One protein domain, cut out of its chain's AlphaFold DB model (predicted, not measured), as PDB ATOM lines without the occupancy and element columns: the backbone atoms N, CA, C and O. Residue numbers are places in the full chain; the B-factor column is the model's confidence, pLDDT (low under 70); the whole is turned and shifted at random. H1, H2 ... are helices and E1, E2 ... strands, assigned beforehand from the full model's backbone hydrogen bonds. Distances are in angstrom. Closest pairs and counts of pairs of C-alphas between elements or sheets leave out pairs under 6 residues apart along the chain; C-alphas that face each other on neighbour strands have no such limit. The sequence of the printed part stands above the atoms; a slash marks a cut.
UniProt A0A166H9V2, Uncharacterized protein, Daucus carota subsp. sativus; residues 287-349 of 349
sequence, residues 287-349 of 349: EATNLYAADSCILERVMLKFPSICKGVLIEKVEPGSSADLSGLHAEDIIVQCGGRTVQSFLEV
ATOM      1  N   GLU A 287      28.670 -21.279  25.661       90.38
ATOM      2  CA  GLU A 287      29.056 -19.880  25.813       90.38
ATOM      3  C   GLU A 287      28.046 -19.023  25.047       90.38
ATOM      4  O   GLU A 287      27.583 -19.411  23.969       90.38
ATOM      5  N   ALA A 288      27.667 -17.883  25.616       91.50
ATOM      6  CA  ALA A 288      26.648 -17.029  25.038       91.50
ATOM      7  C   ALA A 288      26.891 -15.551  25.325       91.50
ATOM      8  O   ALA A 288      27.509 -15.176  26.322       91.50
ATOM      9  N   THR A 289      26.311 -14.722  24.466       91.56
ATOM     10  CA  THR A 289      26.325 -13.267  24.573       91.56
ATOM     11  C   THR A 289      24.929 -12.704  24.338       91.56
ATOM     12  O   THR A 289      24.032 -13.378  23.822       91.56
ATOM     13  N   ASN A 290      24.712 -11.449  24.713       93.00
ATOM     14  CA  ASN A 290      23.482 -10.761  24.346       93.00
ATOM     15  C   ASN A 290      23.384 -10.614  22.829       93.00
ATOM     16  O   ASN A 290      24.368 -10.278  22.176       93.00
ATOM     17  N   LEU A 291      22.178 -10.756  22.272       93.06
ATOM     18  CA  LEU A 291      21.973 -10.613  20.830       93.06
ATOM     19  C   LEU A 291      22.499  -9.266  20.315       93.06
ATOM     20  O   LEU A 291      23.176  -9.240  19.300       93.06
ATOM     21  N   TYR A 292      22.266  -8.162  21.036       91.50
ATOM     22  CA  TYR A 292      22.738  -6.832  20.625       91.50
ATOM     23  C   TYR A 292      24.271  -6.691  20.580       91.50
ATOM     24  O   TYR A 292      24.768  -5.744  19.975       91.50
ATOM     25  N   ALA A 293      25.003  -7.585  21.246       91.69
ATOM     26  CA  ALA A 293      26.459  -7.583  21.318       91.69
ATOM     27  C   ALA A 293      27.109  -8.475  20.246       91.69
ATOM     28  O   ALA A 293      28.333  -8.519  20.161       91.69
ATOM     29  N   ALA A 294      26.310  -9.192  19.453       91.50
ATOM     30  CA  ALA A 294      26.798 -10.075  18.406       91.50
ATOM     31  C   ALA A 294      27.424  -9.311  17.229       91.50
ATOM     32  O   ALA A 294      27.071  -8.163  16.946       91.50
ATOM     33  N   ASP A 295      28.293  -9.995  16.482       90.19
ATOM     34  CA  ASP A 295      28.881  -9.459  15.257       90.19
ATOM     35  C   ASP A 295      27.821  -9.022  14.243       90.19
ATOM     36  O   ASP A 295      26.801  -9.686  14.031       90.19
ATOM     37  N   SER A 296      28.113  -7.934  13.529       89.62
ATOM     38  CA  SER A 296      27.206  -7.348  12.537       89.62
ATOM     39  C   SER A 296      26.768  -8.349  11.463       89.62
ATOM     40  O   SER A 296      25.602  -8.362  11.076       89.62
ATOM     41  N   CYS A 297      27.664  -9.243  11.030       90.06
ATOM     42  CA  CYS A 297      27.342 -10.299  10.073       90.06
ATOM     43  C   CYS A 297      26.348 -11.328  10.630       90.06
ATOM     44  O   CYS A 297      25.544 -11.863   9.867       90.06
ATOM     45  N   ILE A 298      26.408 -11.646  11.927       90.25
ATOM     46  CA  ILE A 298      25.441 -12.543  12.576       90.25
ATOM     47  C   ILE A 298      24.105 -11.812  12.693       90.25
ATOM     48  O   ILE A 298      23.079 -12.339  12.264       90.25
ATOM     49  N   LEU A 299      24.128 -10.571  13.184       90.00
ATOM     50  CA  LEU A 299      22.939  -9.736  13.327       90.00
ATOM     51  C   LEU A 299      22.172  -9.582  12.016       90.00
ATOM     52  O   LEU A 299      20.968  -9.817  11.994       90.00
ATOM     53  N   GLU A 300      22.849  -9.255  10.917       89.88
ATOM     54  CA  GLU A 300      22.218  -9.137   9.601       89.88
ATOM     55  C   GLU A 300      21.498 -10.435   9.206       89.88
ATOM     56  O   GLU A 300      20.317 -10.407   8.852       89.88
ATOM     57  N   ARG A 301      22.162 -11.593   9.339       89.06
ATOM     58  CA  ARG A 301      21.554 -12.899   9.024       89.06
ATOM     59  C   ARG A 301      20.328 -13.184   9.883       89.06
ATOM     60  O   ARG A 301      19.321 -13.673   9.365       89.06
ATOM     61  N   VAL A 302      20.417 -12.900  11.179       87.56
ATOM     62  CA  VAL A 302      19.325 -13.117  12.130       87.56
ATOM     63  C   VAL A 302      18.150 -12.204  11.802       87.56
ATOM     64  O   VAL A 302      17.035 -12.698  11.676       87.56
ATOM     65  N   MET A 303      18.383 -10.904  11.604       86.06
ATOM     66  CA  MET A 303      17.322  -9.937  11.304       86.06
ATOM     67  C   MET A 303      16.636 -10.230   9.962       86.06
ATOM     68  O   MET A 303      15.426 -10.050   9.845       86.06
ATOM     69  N   LEU A 304      17.377 -10.718   8.960       88.06
ATOM     70  CA  LEU A 304      16.816 -11.111   7.663       88.06
ATOM     71  C   LEU A 304      15.939 -12.369   7.749       88.06
ATOM     72  O   LEU A 304      14.928 -12.456   7.054       88.06
ATOM     73  N   LYS A 305      16.314 -13.351   8.580       89.44
ATOM     74  CA  LYS A 305      15.554 -14.604   8.745       89.44
ATOM     75  C   LYS A 305      14.407 -14.482   9.750       89.44
ATOM     76  O   LYS A 305      13.352 -15.077   9.549       89.44
ATOM     77  N   PHE A 306      14.613 -13.723  10.823       88.94
ATOM     78  CA  PHE A 306      13.728 -13.627  11.981       88.94
ATOM     79  C   PHE A 306      13.522 -12.160  12.403       88.94
ATOM     80  O   PHE A 306      13.936 -11.762  13.493       88.94
ATOM     81  N   PRO A 307      12.837 -11.338  11.586       84.56
ATOM     82  CA  PRO A 307      12.704  -9.896  11.825       84.56
ATOM     83  C   PRO A 307      11.942  -9.534  13.111       84.56
ATOM     84  O   PRO A 307      12.013  -8.400  13.574       84.56
ATOM     85  N   SER A 308      11.198 -10.478  13.695       87.25
ATOM     86  CA  SER A 308      10.493 -10.298  14.968       87.25
ATOM     87  C   SER A 308      11.379 -10.494  16.203       87.25
ATOM     88  O   SER A 308      10.966 -10.130  17.304       87.25
ATOM     89  N   ILE A 309      12.559 -11.106  16.059       87.19
ATOM     90  CA  ILE A 309      13.482 -11.345  17.173       87.19
ATOM     91  C   ILE A 309      14.377 -10.116  17.309       87.19
ATOM     92  O   ILE A 309      15.314  -9.941  16.545       87.19
ATOM     93  N   CYS A 310      14.084  -9.254  18.280       87.19
ATOM     94  CA  CYS A 310      14.834  -8.006  18.487       87.19
ATOM     95  C   CYS A 310      15.642  -7.984  19.792       87.19
ATOM     96  O   CYS A 310      16.387  -7.036  20.027       87.19
ATOM     97  N   LYS A 311      15.464  -9.006  20.634       92.12
ATOM     98  CA  LYS A 311      16.174  -9.257  21.893       92.12
ATOM     99  C   LYS A 311      16.369 -10.762  22.058       92.12
ATOM    100  O   LYS A 311      15.611 -11.539  21.475       92.12
ATOM    101  N   GLY A 312      17.336 -11.155  22.874       92.56
ATOM    102  CA  GLY A 312      17.604 -12.553  23.189       92.56
ATOM    103  C   GLY A 312      19.073 -12.788  23.507       92.56
ATOM    104  O   GLY A 312      19.862 -11.844  23.597       92.56
ATOM    105  N   VAL A 313      19.423 -14.059  23.653       94.06
ATOM    106  CA  VAL A 313      20.777 -14.513  23.978       94.06
ATOM    107  C   VAL A 313      21.283 -15.398  22.848       94.06
ATOM    108  O   VAL A 313      20.663 -16.409  22.535       94.06
ATOM    109  N   LEU A 314      22.377 -14.987  22.215       93.81
ATOM    110  CA  LEU A 314      23.034 -15.713  21.135       93.81
ATOM    111  C   LEU A 314      23.990 -16.748  21.727       93.81
ATOM    112  O   LEU A 314      24.855 -16.394  22.526       93.81
ATOM    113  N   ILE A 315      23.871 -18.001  21.296       94.06
ATOM    114  CA  ILE A 315      24.839 -19.051  21.613       94.06
ATOM    115  C   ILE A 315      26.051 -18.889  20.692       94.06
ATOM    116  O   ILE A 315      25.948 -19.036  19.476       94.06
ATOM    117  N   GLU A 316      27.212 -18.594  21.267       91.56
ATOM    118  CA  GLU A 316      28.466 -18.416  20.525       91.56
ATOM    119  C   GLU A 316      29.153 -19.759  20.281       91.56
ATOM    120  O   GLU A 316      29.736 -20.000  19.223       91.56
ATOM    121  N   LYS A 317      29.072 -20.658  21.264       92.94
ATOM    122  CA  LYS A 317      29.745 -21.952  21.228       92.94
ATOM    123  C   LYS A 317      29.020 -22.957  22.104       92.94
ATOM    124  O   LYS A 317      28.564 -22.620  23.190       92.94
ATOM    125  N   VAL A 318      28.978 -24.205  21.656       95.69
ATOM    126  CA  VAL A 318      28.462 -25.338  22.430       95.69
ATOM    127  C   VAL A 318      29.605 -26.314  22.682       95.69
ATOM    128  O   VAL A 318      30.388 -26.614  21.780       95.69
ATOM    129  N   GLU A 319      29.735 -26.772  23.922       94.44
ATOM    130  CA  GLU A 319      30.755 -27.734  24.323       94.44
ATOM    131  C   GLU A 319      30.336 -29.152  23.897       94.44
ATOM    132  O   GLU A 319      29.264 -29.607  24.307       94.44
ATOM    133  N   PRO A 320      31.155 -29.883  23.118       95.19
ATOM    134  CA  PRO A 320      30.828 -31.248  22.713       95.19
ATOM    135  C   PRO A 320      30.614 -32.185  23.909       95.19
ATOM    136  O   PRO A 320      31.414 -32.206  24.845       95.19
ATOM    137  N   GLY A 321      29.551 -32.989  23.869       94.56
ATOM    138  CA  GLY A 321      29.164 -33.922  24.931       94.56
ATOM    139  C   GLY A 321      28.504 -33.275  26.154       94.56
ATOM    140  O   GLY A 321      28.202 -33.975  27.122       94.56
ATOM    141  N   SER A 322      28.276 -31.961  26.134       95.06
ATOM    142  CA  SER A 322      27.579 -31.251  27.207       95.06
ATOM    143  C   SER A 322      26.066 -31.477  27.197       95.06
ATOM    144  O   SER A 322      25.495 -32.017  26.249       95.06
ATOM    145  N   SER A 323      25.380 -31.013  28.248       94.06
ATOM    146  CA  SER A 323      23.910 -31.050  28.290       94.06
ATOM    147  C   SER A 323      23.280 -30.243  27.150       94.06
ATOM    148  O   SER A 323      22.252 -30.657  26.620       94.06
ATOM    149  N   ALA A 324      23.893 -29.125  26.753       94.50
ATOM    150  CA  ALA A 324      23.460 -28.312  25.623       94.50
ATOM    151  C   ALA A 324      23.592 -29.048  24.283       94.50
ATOM    152  O   ALA A 324      22.622 -29.103  23.530       94.50
ATOM    153  N   ASP A 325      24.744 -29.676  24.034       96.50
ATOM    154  CA  ASP A 325      25.000 -30.470  22.822       96.50
ATOM    155  C   ASP A 325      24.028 -31.652  22.714       96.50
ATOM    156  O   ASP A 325      23.334 -31.827  21.714       96.50
ATOM    157  N   LEU A 326      23.868 -32.407  23.805       96.06
ATOM    158  CA  LEU A 326      22.932 -33.534  23.874       96.06
ATOM    159  C   LEU A 326      21.462 -33.108  23.727       96.06
ATOM    160  O   LEU A 326      20.623 -33.930  23.355       96.06
ATOM    161  N   SER A 327      21.149 -31.841  24.011       94.44
ATOM    162  CA  SER A 327      19.819 -31.255  23.807       94.44
ATOM    163  C   SER A 327      19.614 -30.705  22.390       94.44
ATOM    164  O   SER A 327      18.508 -30.267  22.073       94.44
ATOM    165  N   GLY A 328      20.646 -30.736  21.540       96.06
ATOM    166  CA  GLY A 328      20.602 -30.256  20.161       96.06
ATOM    167  C   GLY A 328      20.759 -28.744  20.014       96.06
ATOM    168  O   GLY A 328      20.284 -28.196  19.024       96.06
ATOM    169  N   LEU A 329      21.372 -28.063  20.990       95.88
ATOM    170  CA  LEU A 329      21.746 -26.655  20.835       95.88
ATOM    171  C   LEU A 329      22.985 -26.531  19.946       95.88
ATOM    172  O   LEU A 329      23.923 -27.323  20.049       95.88
ATOM    173  N   HIS A 330      23.010 -25.491  19.121       95.06
ATOM    174  CA  HIS A 330      24.101 -25.193  18.203       95.06
ATOM    175  C   HIS A 330      24.592 -23.748  18.355       95.06
ATOM    176  O   HIS A 330      23.888 -22.864  18.843       95.06
ATOM    177  N   ALA A 331      25.828 -23.497  17.916       93.75
ATOM    178  CA  ALA A 331      26.303 -22.130  17.736       93.75
ATOM    179  C   ALA A 331      25.401 -21.387  16.733       93.75
ATOM    180  O   ALA A 331      24.939 -21.975  15.756       93.75
ATOM    181  N   GLU A 332      25.190 -20.096  16.976       91.75
ATOM    182  CA  GLU A 332      24.242 -19.209  16.287       91.75
ATOM    183  C   GLU A 332      22.752 -19.414  16.619       91.75
ATOM    184  O   GLU A 332      21.913 -18.657  16.120       91.75
ATOM    185  N   ASP A 333      22.401 -20.355  17.504       93.75
ATOM    186  CA  ASP A 333      21.048 -20.413  18.063       93.75
ATOM    187  C   ASP A 333      20.766 -19.191  18.948       93.75
ATOM    188  O   ASP A 333      21.650 -18.653  19.620       93.75
ATOM    189  N   ILE A 334      19.500 -18.761  18.978       94.12
ATOM    190  CA  ILE A 334      19.055 -17.632  19.800       94.12
ATOM    191  C   ILE A 334      18.031 -18.105  20.815       94.12
ATOM    192  O   ILE A 334      16.915 -18.509  20.477       94.12
ATOM    193  N   ILE A 335      18.390 -17.974  22.085       94.06
ATOM    194  CA  ILE A 335      17.506 -18.227  23.211       94.06
ATOM    195  C   ILE A 335      16.617 -16.996  23.402       94.06
ATOM    196  O   ILE A 335      17.078 -15.917  23.777       94.06
ATOM    197  N   VAL A 336      15.319 -17.176  23.160       93.19
ATOM    198  CA  VAL A 336      14.277 -16.153  23.377       93.19
ATOM    199  C   VAL A 336      13.363 -16.482  24.562       93.19
ATOM    200  O   VAL A 336      12.601 -15.631  25.025       93.19
ATOM    201  N   GLN A 337      13.416 -17.719  25.066       92.81
ATOM    202  CA  GLN A 337      12.590 -18.188  26.175       92.81
ATOM    203  C   GLN A 337      13.315 -19.283  26.969       92.81
ATOM    204  O   GLN A 337      13.893 -20.193  26.383       92.81
ATOM    205  N   CYS A 338      13.233 -19.229  28.298       90.31
ATOM    206  CA  CYS A 338      13.753 -20.248  29.208       90.31
ATOM    207  C   CYS A 338      12.724 -20.523  30.315       90.31
ATOM    208  O   CYS A 338      12.166 -19.595  30.903       90.31
ATOM    209  N   GLY A 339      12.405 -21.797  30.571       88.38
ATOM    210  CA  GLY A 339      11.444 -22.182  31.617       88.38
ATOM    211  C   GLY A 339      10.060 -21.527  31.475       88.38
ATOM    212  O   GLY A 339       9.430 -21.179  32.472       88.38
ATOM    213  N   GLY A 340       9.610 -21.283  30.239       89.69
ATOM    214  CA  GLY A 340       8.346 -20.600  29.950       89.69
ATOM    215  C   GLY A 340       8.392 -19.068  30.049       89.69
ATOM    216  O   GLY A 340       7.401 -18.421  29.715       89.69
ATOM    217  N   ARG A 341       9.521 -18.462  30.437       91.50
ATOM    218  CA  ARG A 341       9.688 -17.003  30.550       91.50
ATOM    219  C   ARG A 341      10.494 -16.455  29.383       91.50
ATOM    220  O   ARG A 341      11.499 -17.051  29.007       91.50
ATOM    221  N   THR A 342      10.054 -15.335  28.816       91.56
ATOM    222  CA  THR A 342      10.821 -14.613  27.793       91.56
ATOM    223  C   THR A 342      12.161 -14.183  28.369       91.56
ATOM    224  O   THR A 342      12.192 -13.626  29.463       91.56
ATOM    225  N   VAL A 343      13.230 -14.443  27.622       90.06
ATOM    226  CA  VAL A 343      14.596 -14.029  27.941       90.06
ATOM    227  C   VAL A 343      14.938 -12.847  27.051       90.06
ATOM    228  O   VAL A 343      14.853 -12.943  25.826       90.06
ATOM    229  N   GLN A 344      15.300 -11.725  27.661       88.69
ATOM    230  CA  GLN A 344      15.665 -10.505  26.938       88.69
ATOM    231  C   GLN A 344      17.156 -10.185  27.001       88.69
ATOM    232  O   GLN A 344      17.646  -9.447  26.147       88.69
ATOM    233  N   SER A 345      17.845 -10.724  28.004       89.50
ATOM    234  CA  SER A 345      19.263 -10.520  28.268       89.50
ATOM    235  C   SER A 345      19.874 -11.784  28.871       89.50
ATOM    236  O   SER A 345      19.198 -12.575  29.532       89.50
ATOM    237  N   PHE A 346      21.178 -11.936  28.683       87.06
ATOM    238  CA  PHE A 346      22.010 -12.959  29.287       87.06
ATOM    239  C   PHE A 346      21.951 -12.937  30.823       87.06
ATOM    240  O   PHE A 346      22.056 -13.987  31.445       87.06
ATOM    241  N   LEU A 347      21.693 -11.788  31.461       88.19
ATOM    242  CA  LEU A 347      21.537 -11.712  32.922       88.19
ATOM    243  C   LEU A 347      20.284 -12.448  33.450       88.19
ATOM    244  O   LEU A 347      20.176 -12.703  34.660       88.19
ATOM    245  N   GLU A 348      19.331 -12.769  32.568       83.88
ATOM    246  CA  GLU A 348      18.082 -13.477  32.881       83.88
ATOM    247  C   GLU A 348      18.167 -14.997  32.687       83.88
ATOM    248  O   GLU A 348      17.314 -15.713  33.224       83.88
ATOM    249  N   VAL A 349      19.177 -15.469  31.951       71.38
ATOM    250  CA  VAL A 349      19.530 -16.893  31.821       71.38
ATOM    251  C   VAL A 349      20.283 -17.339  33.077       71.38
ATOM    252  O   VAL A 349      20.101 -18.518  33.452       71.38
TER     253      VAL A 349
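Overview. This is residues 287 to 349 of the 349 residues of an uncharacterized protein of Daucus carota subsp. sativus (UniProt A0A166H9V2). There is little regular structure here: a small two-stranded ladder, E1 and E2, sits between H1 at one end of the long axis and H2 at the other, and the long stretch 327 to 349 folds back past E2 at 334 to 335. The 63 printed residues hold E1, H1, E2, H2 in chain order; the sheet E1 - E2 is antiparallel, the class mixed, with 24 residues in named elements. It is compact, radius of gyration of the C-alphas 11.5 A, spanning 31 by 25 by 18 A.

Along the chain. Find E1, residues 287 to 290, from C-alpha 287 at (29.056, -19.880, 25.813). E2, residues 313 to 318, covers 13.4 A; H1, residues 296 to 305, 14.2 A. H2, residues 323 to 326, ends at (22.932, -33.534, 23.874).

Arrangement. Between E1 and E2, at 162 degrees, N 289 and O 314 are 2.9 A apart, within hydrogen-bond range. The closest C-alphas of E2 and H2, Val 318 and Asp 325, are 6.2 A apart. H2 is apart from E1 and H1. Every O i to N i+4 pair in H1 is within hydrogen-bond range; H2 is too short for one.

Size, cuts and confidence. C-alphas 307 and 321, the farthest apart, are 31.9 A apart. The printed part has no cut, no link between named elements is long, and no printed residue is under 70 in pLDDT.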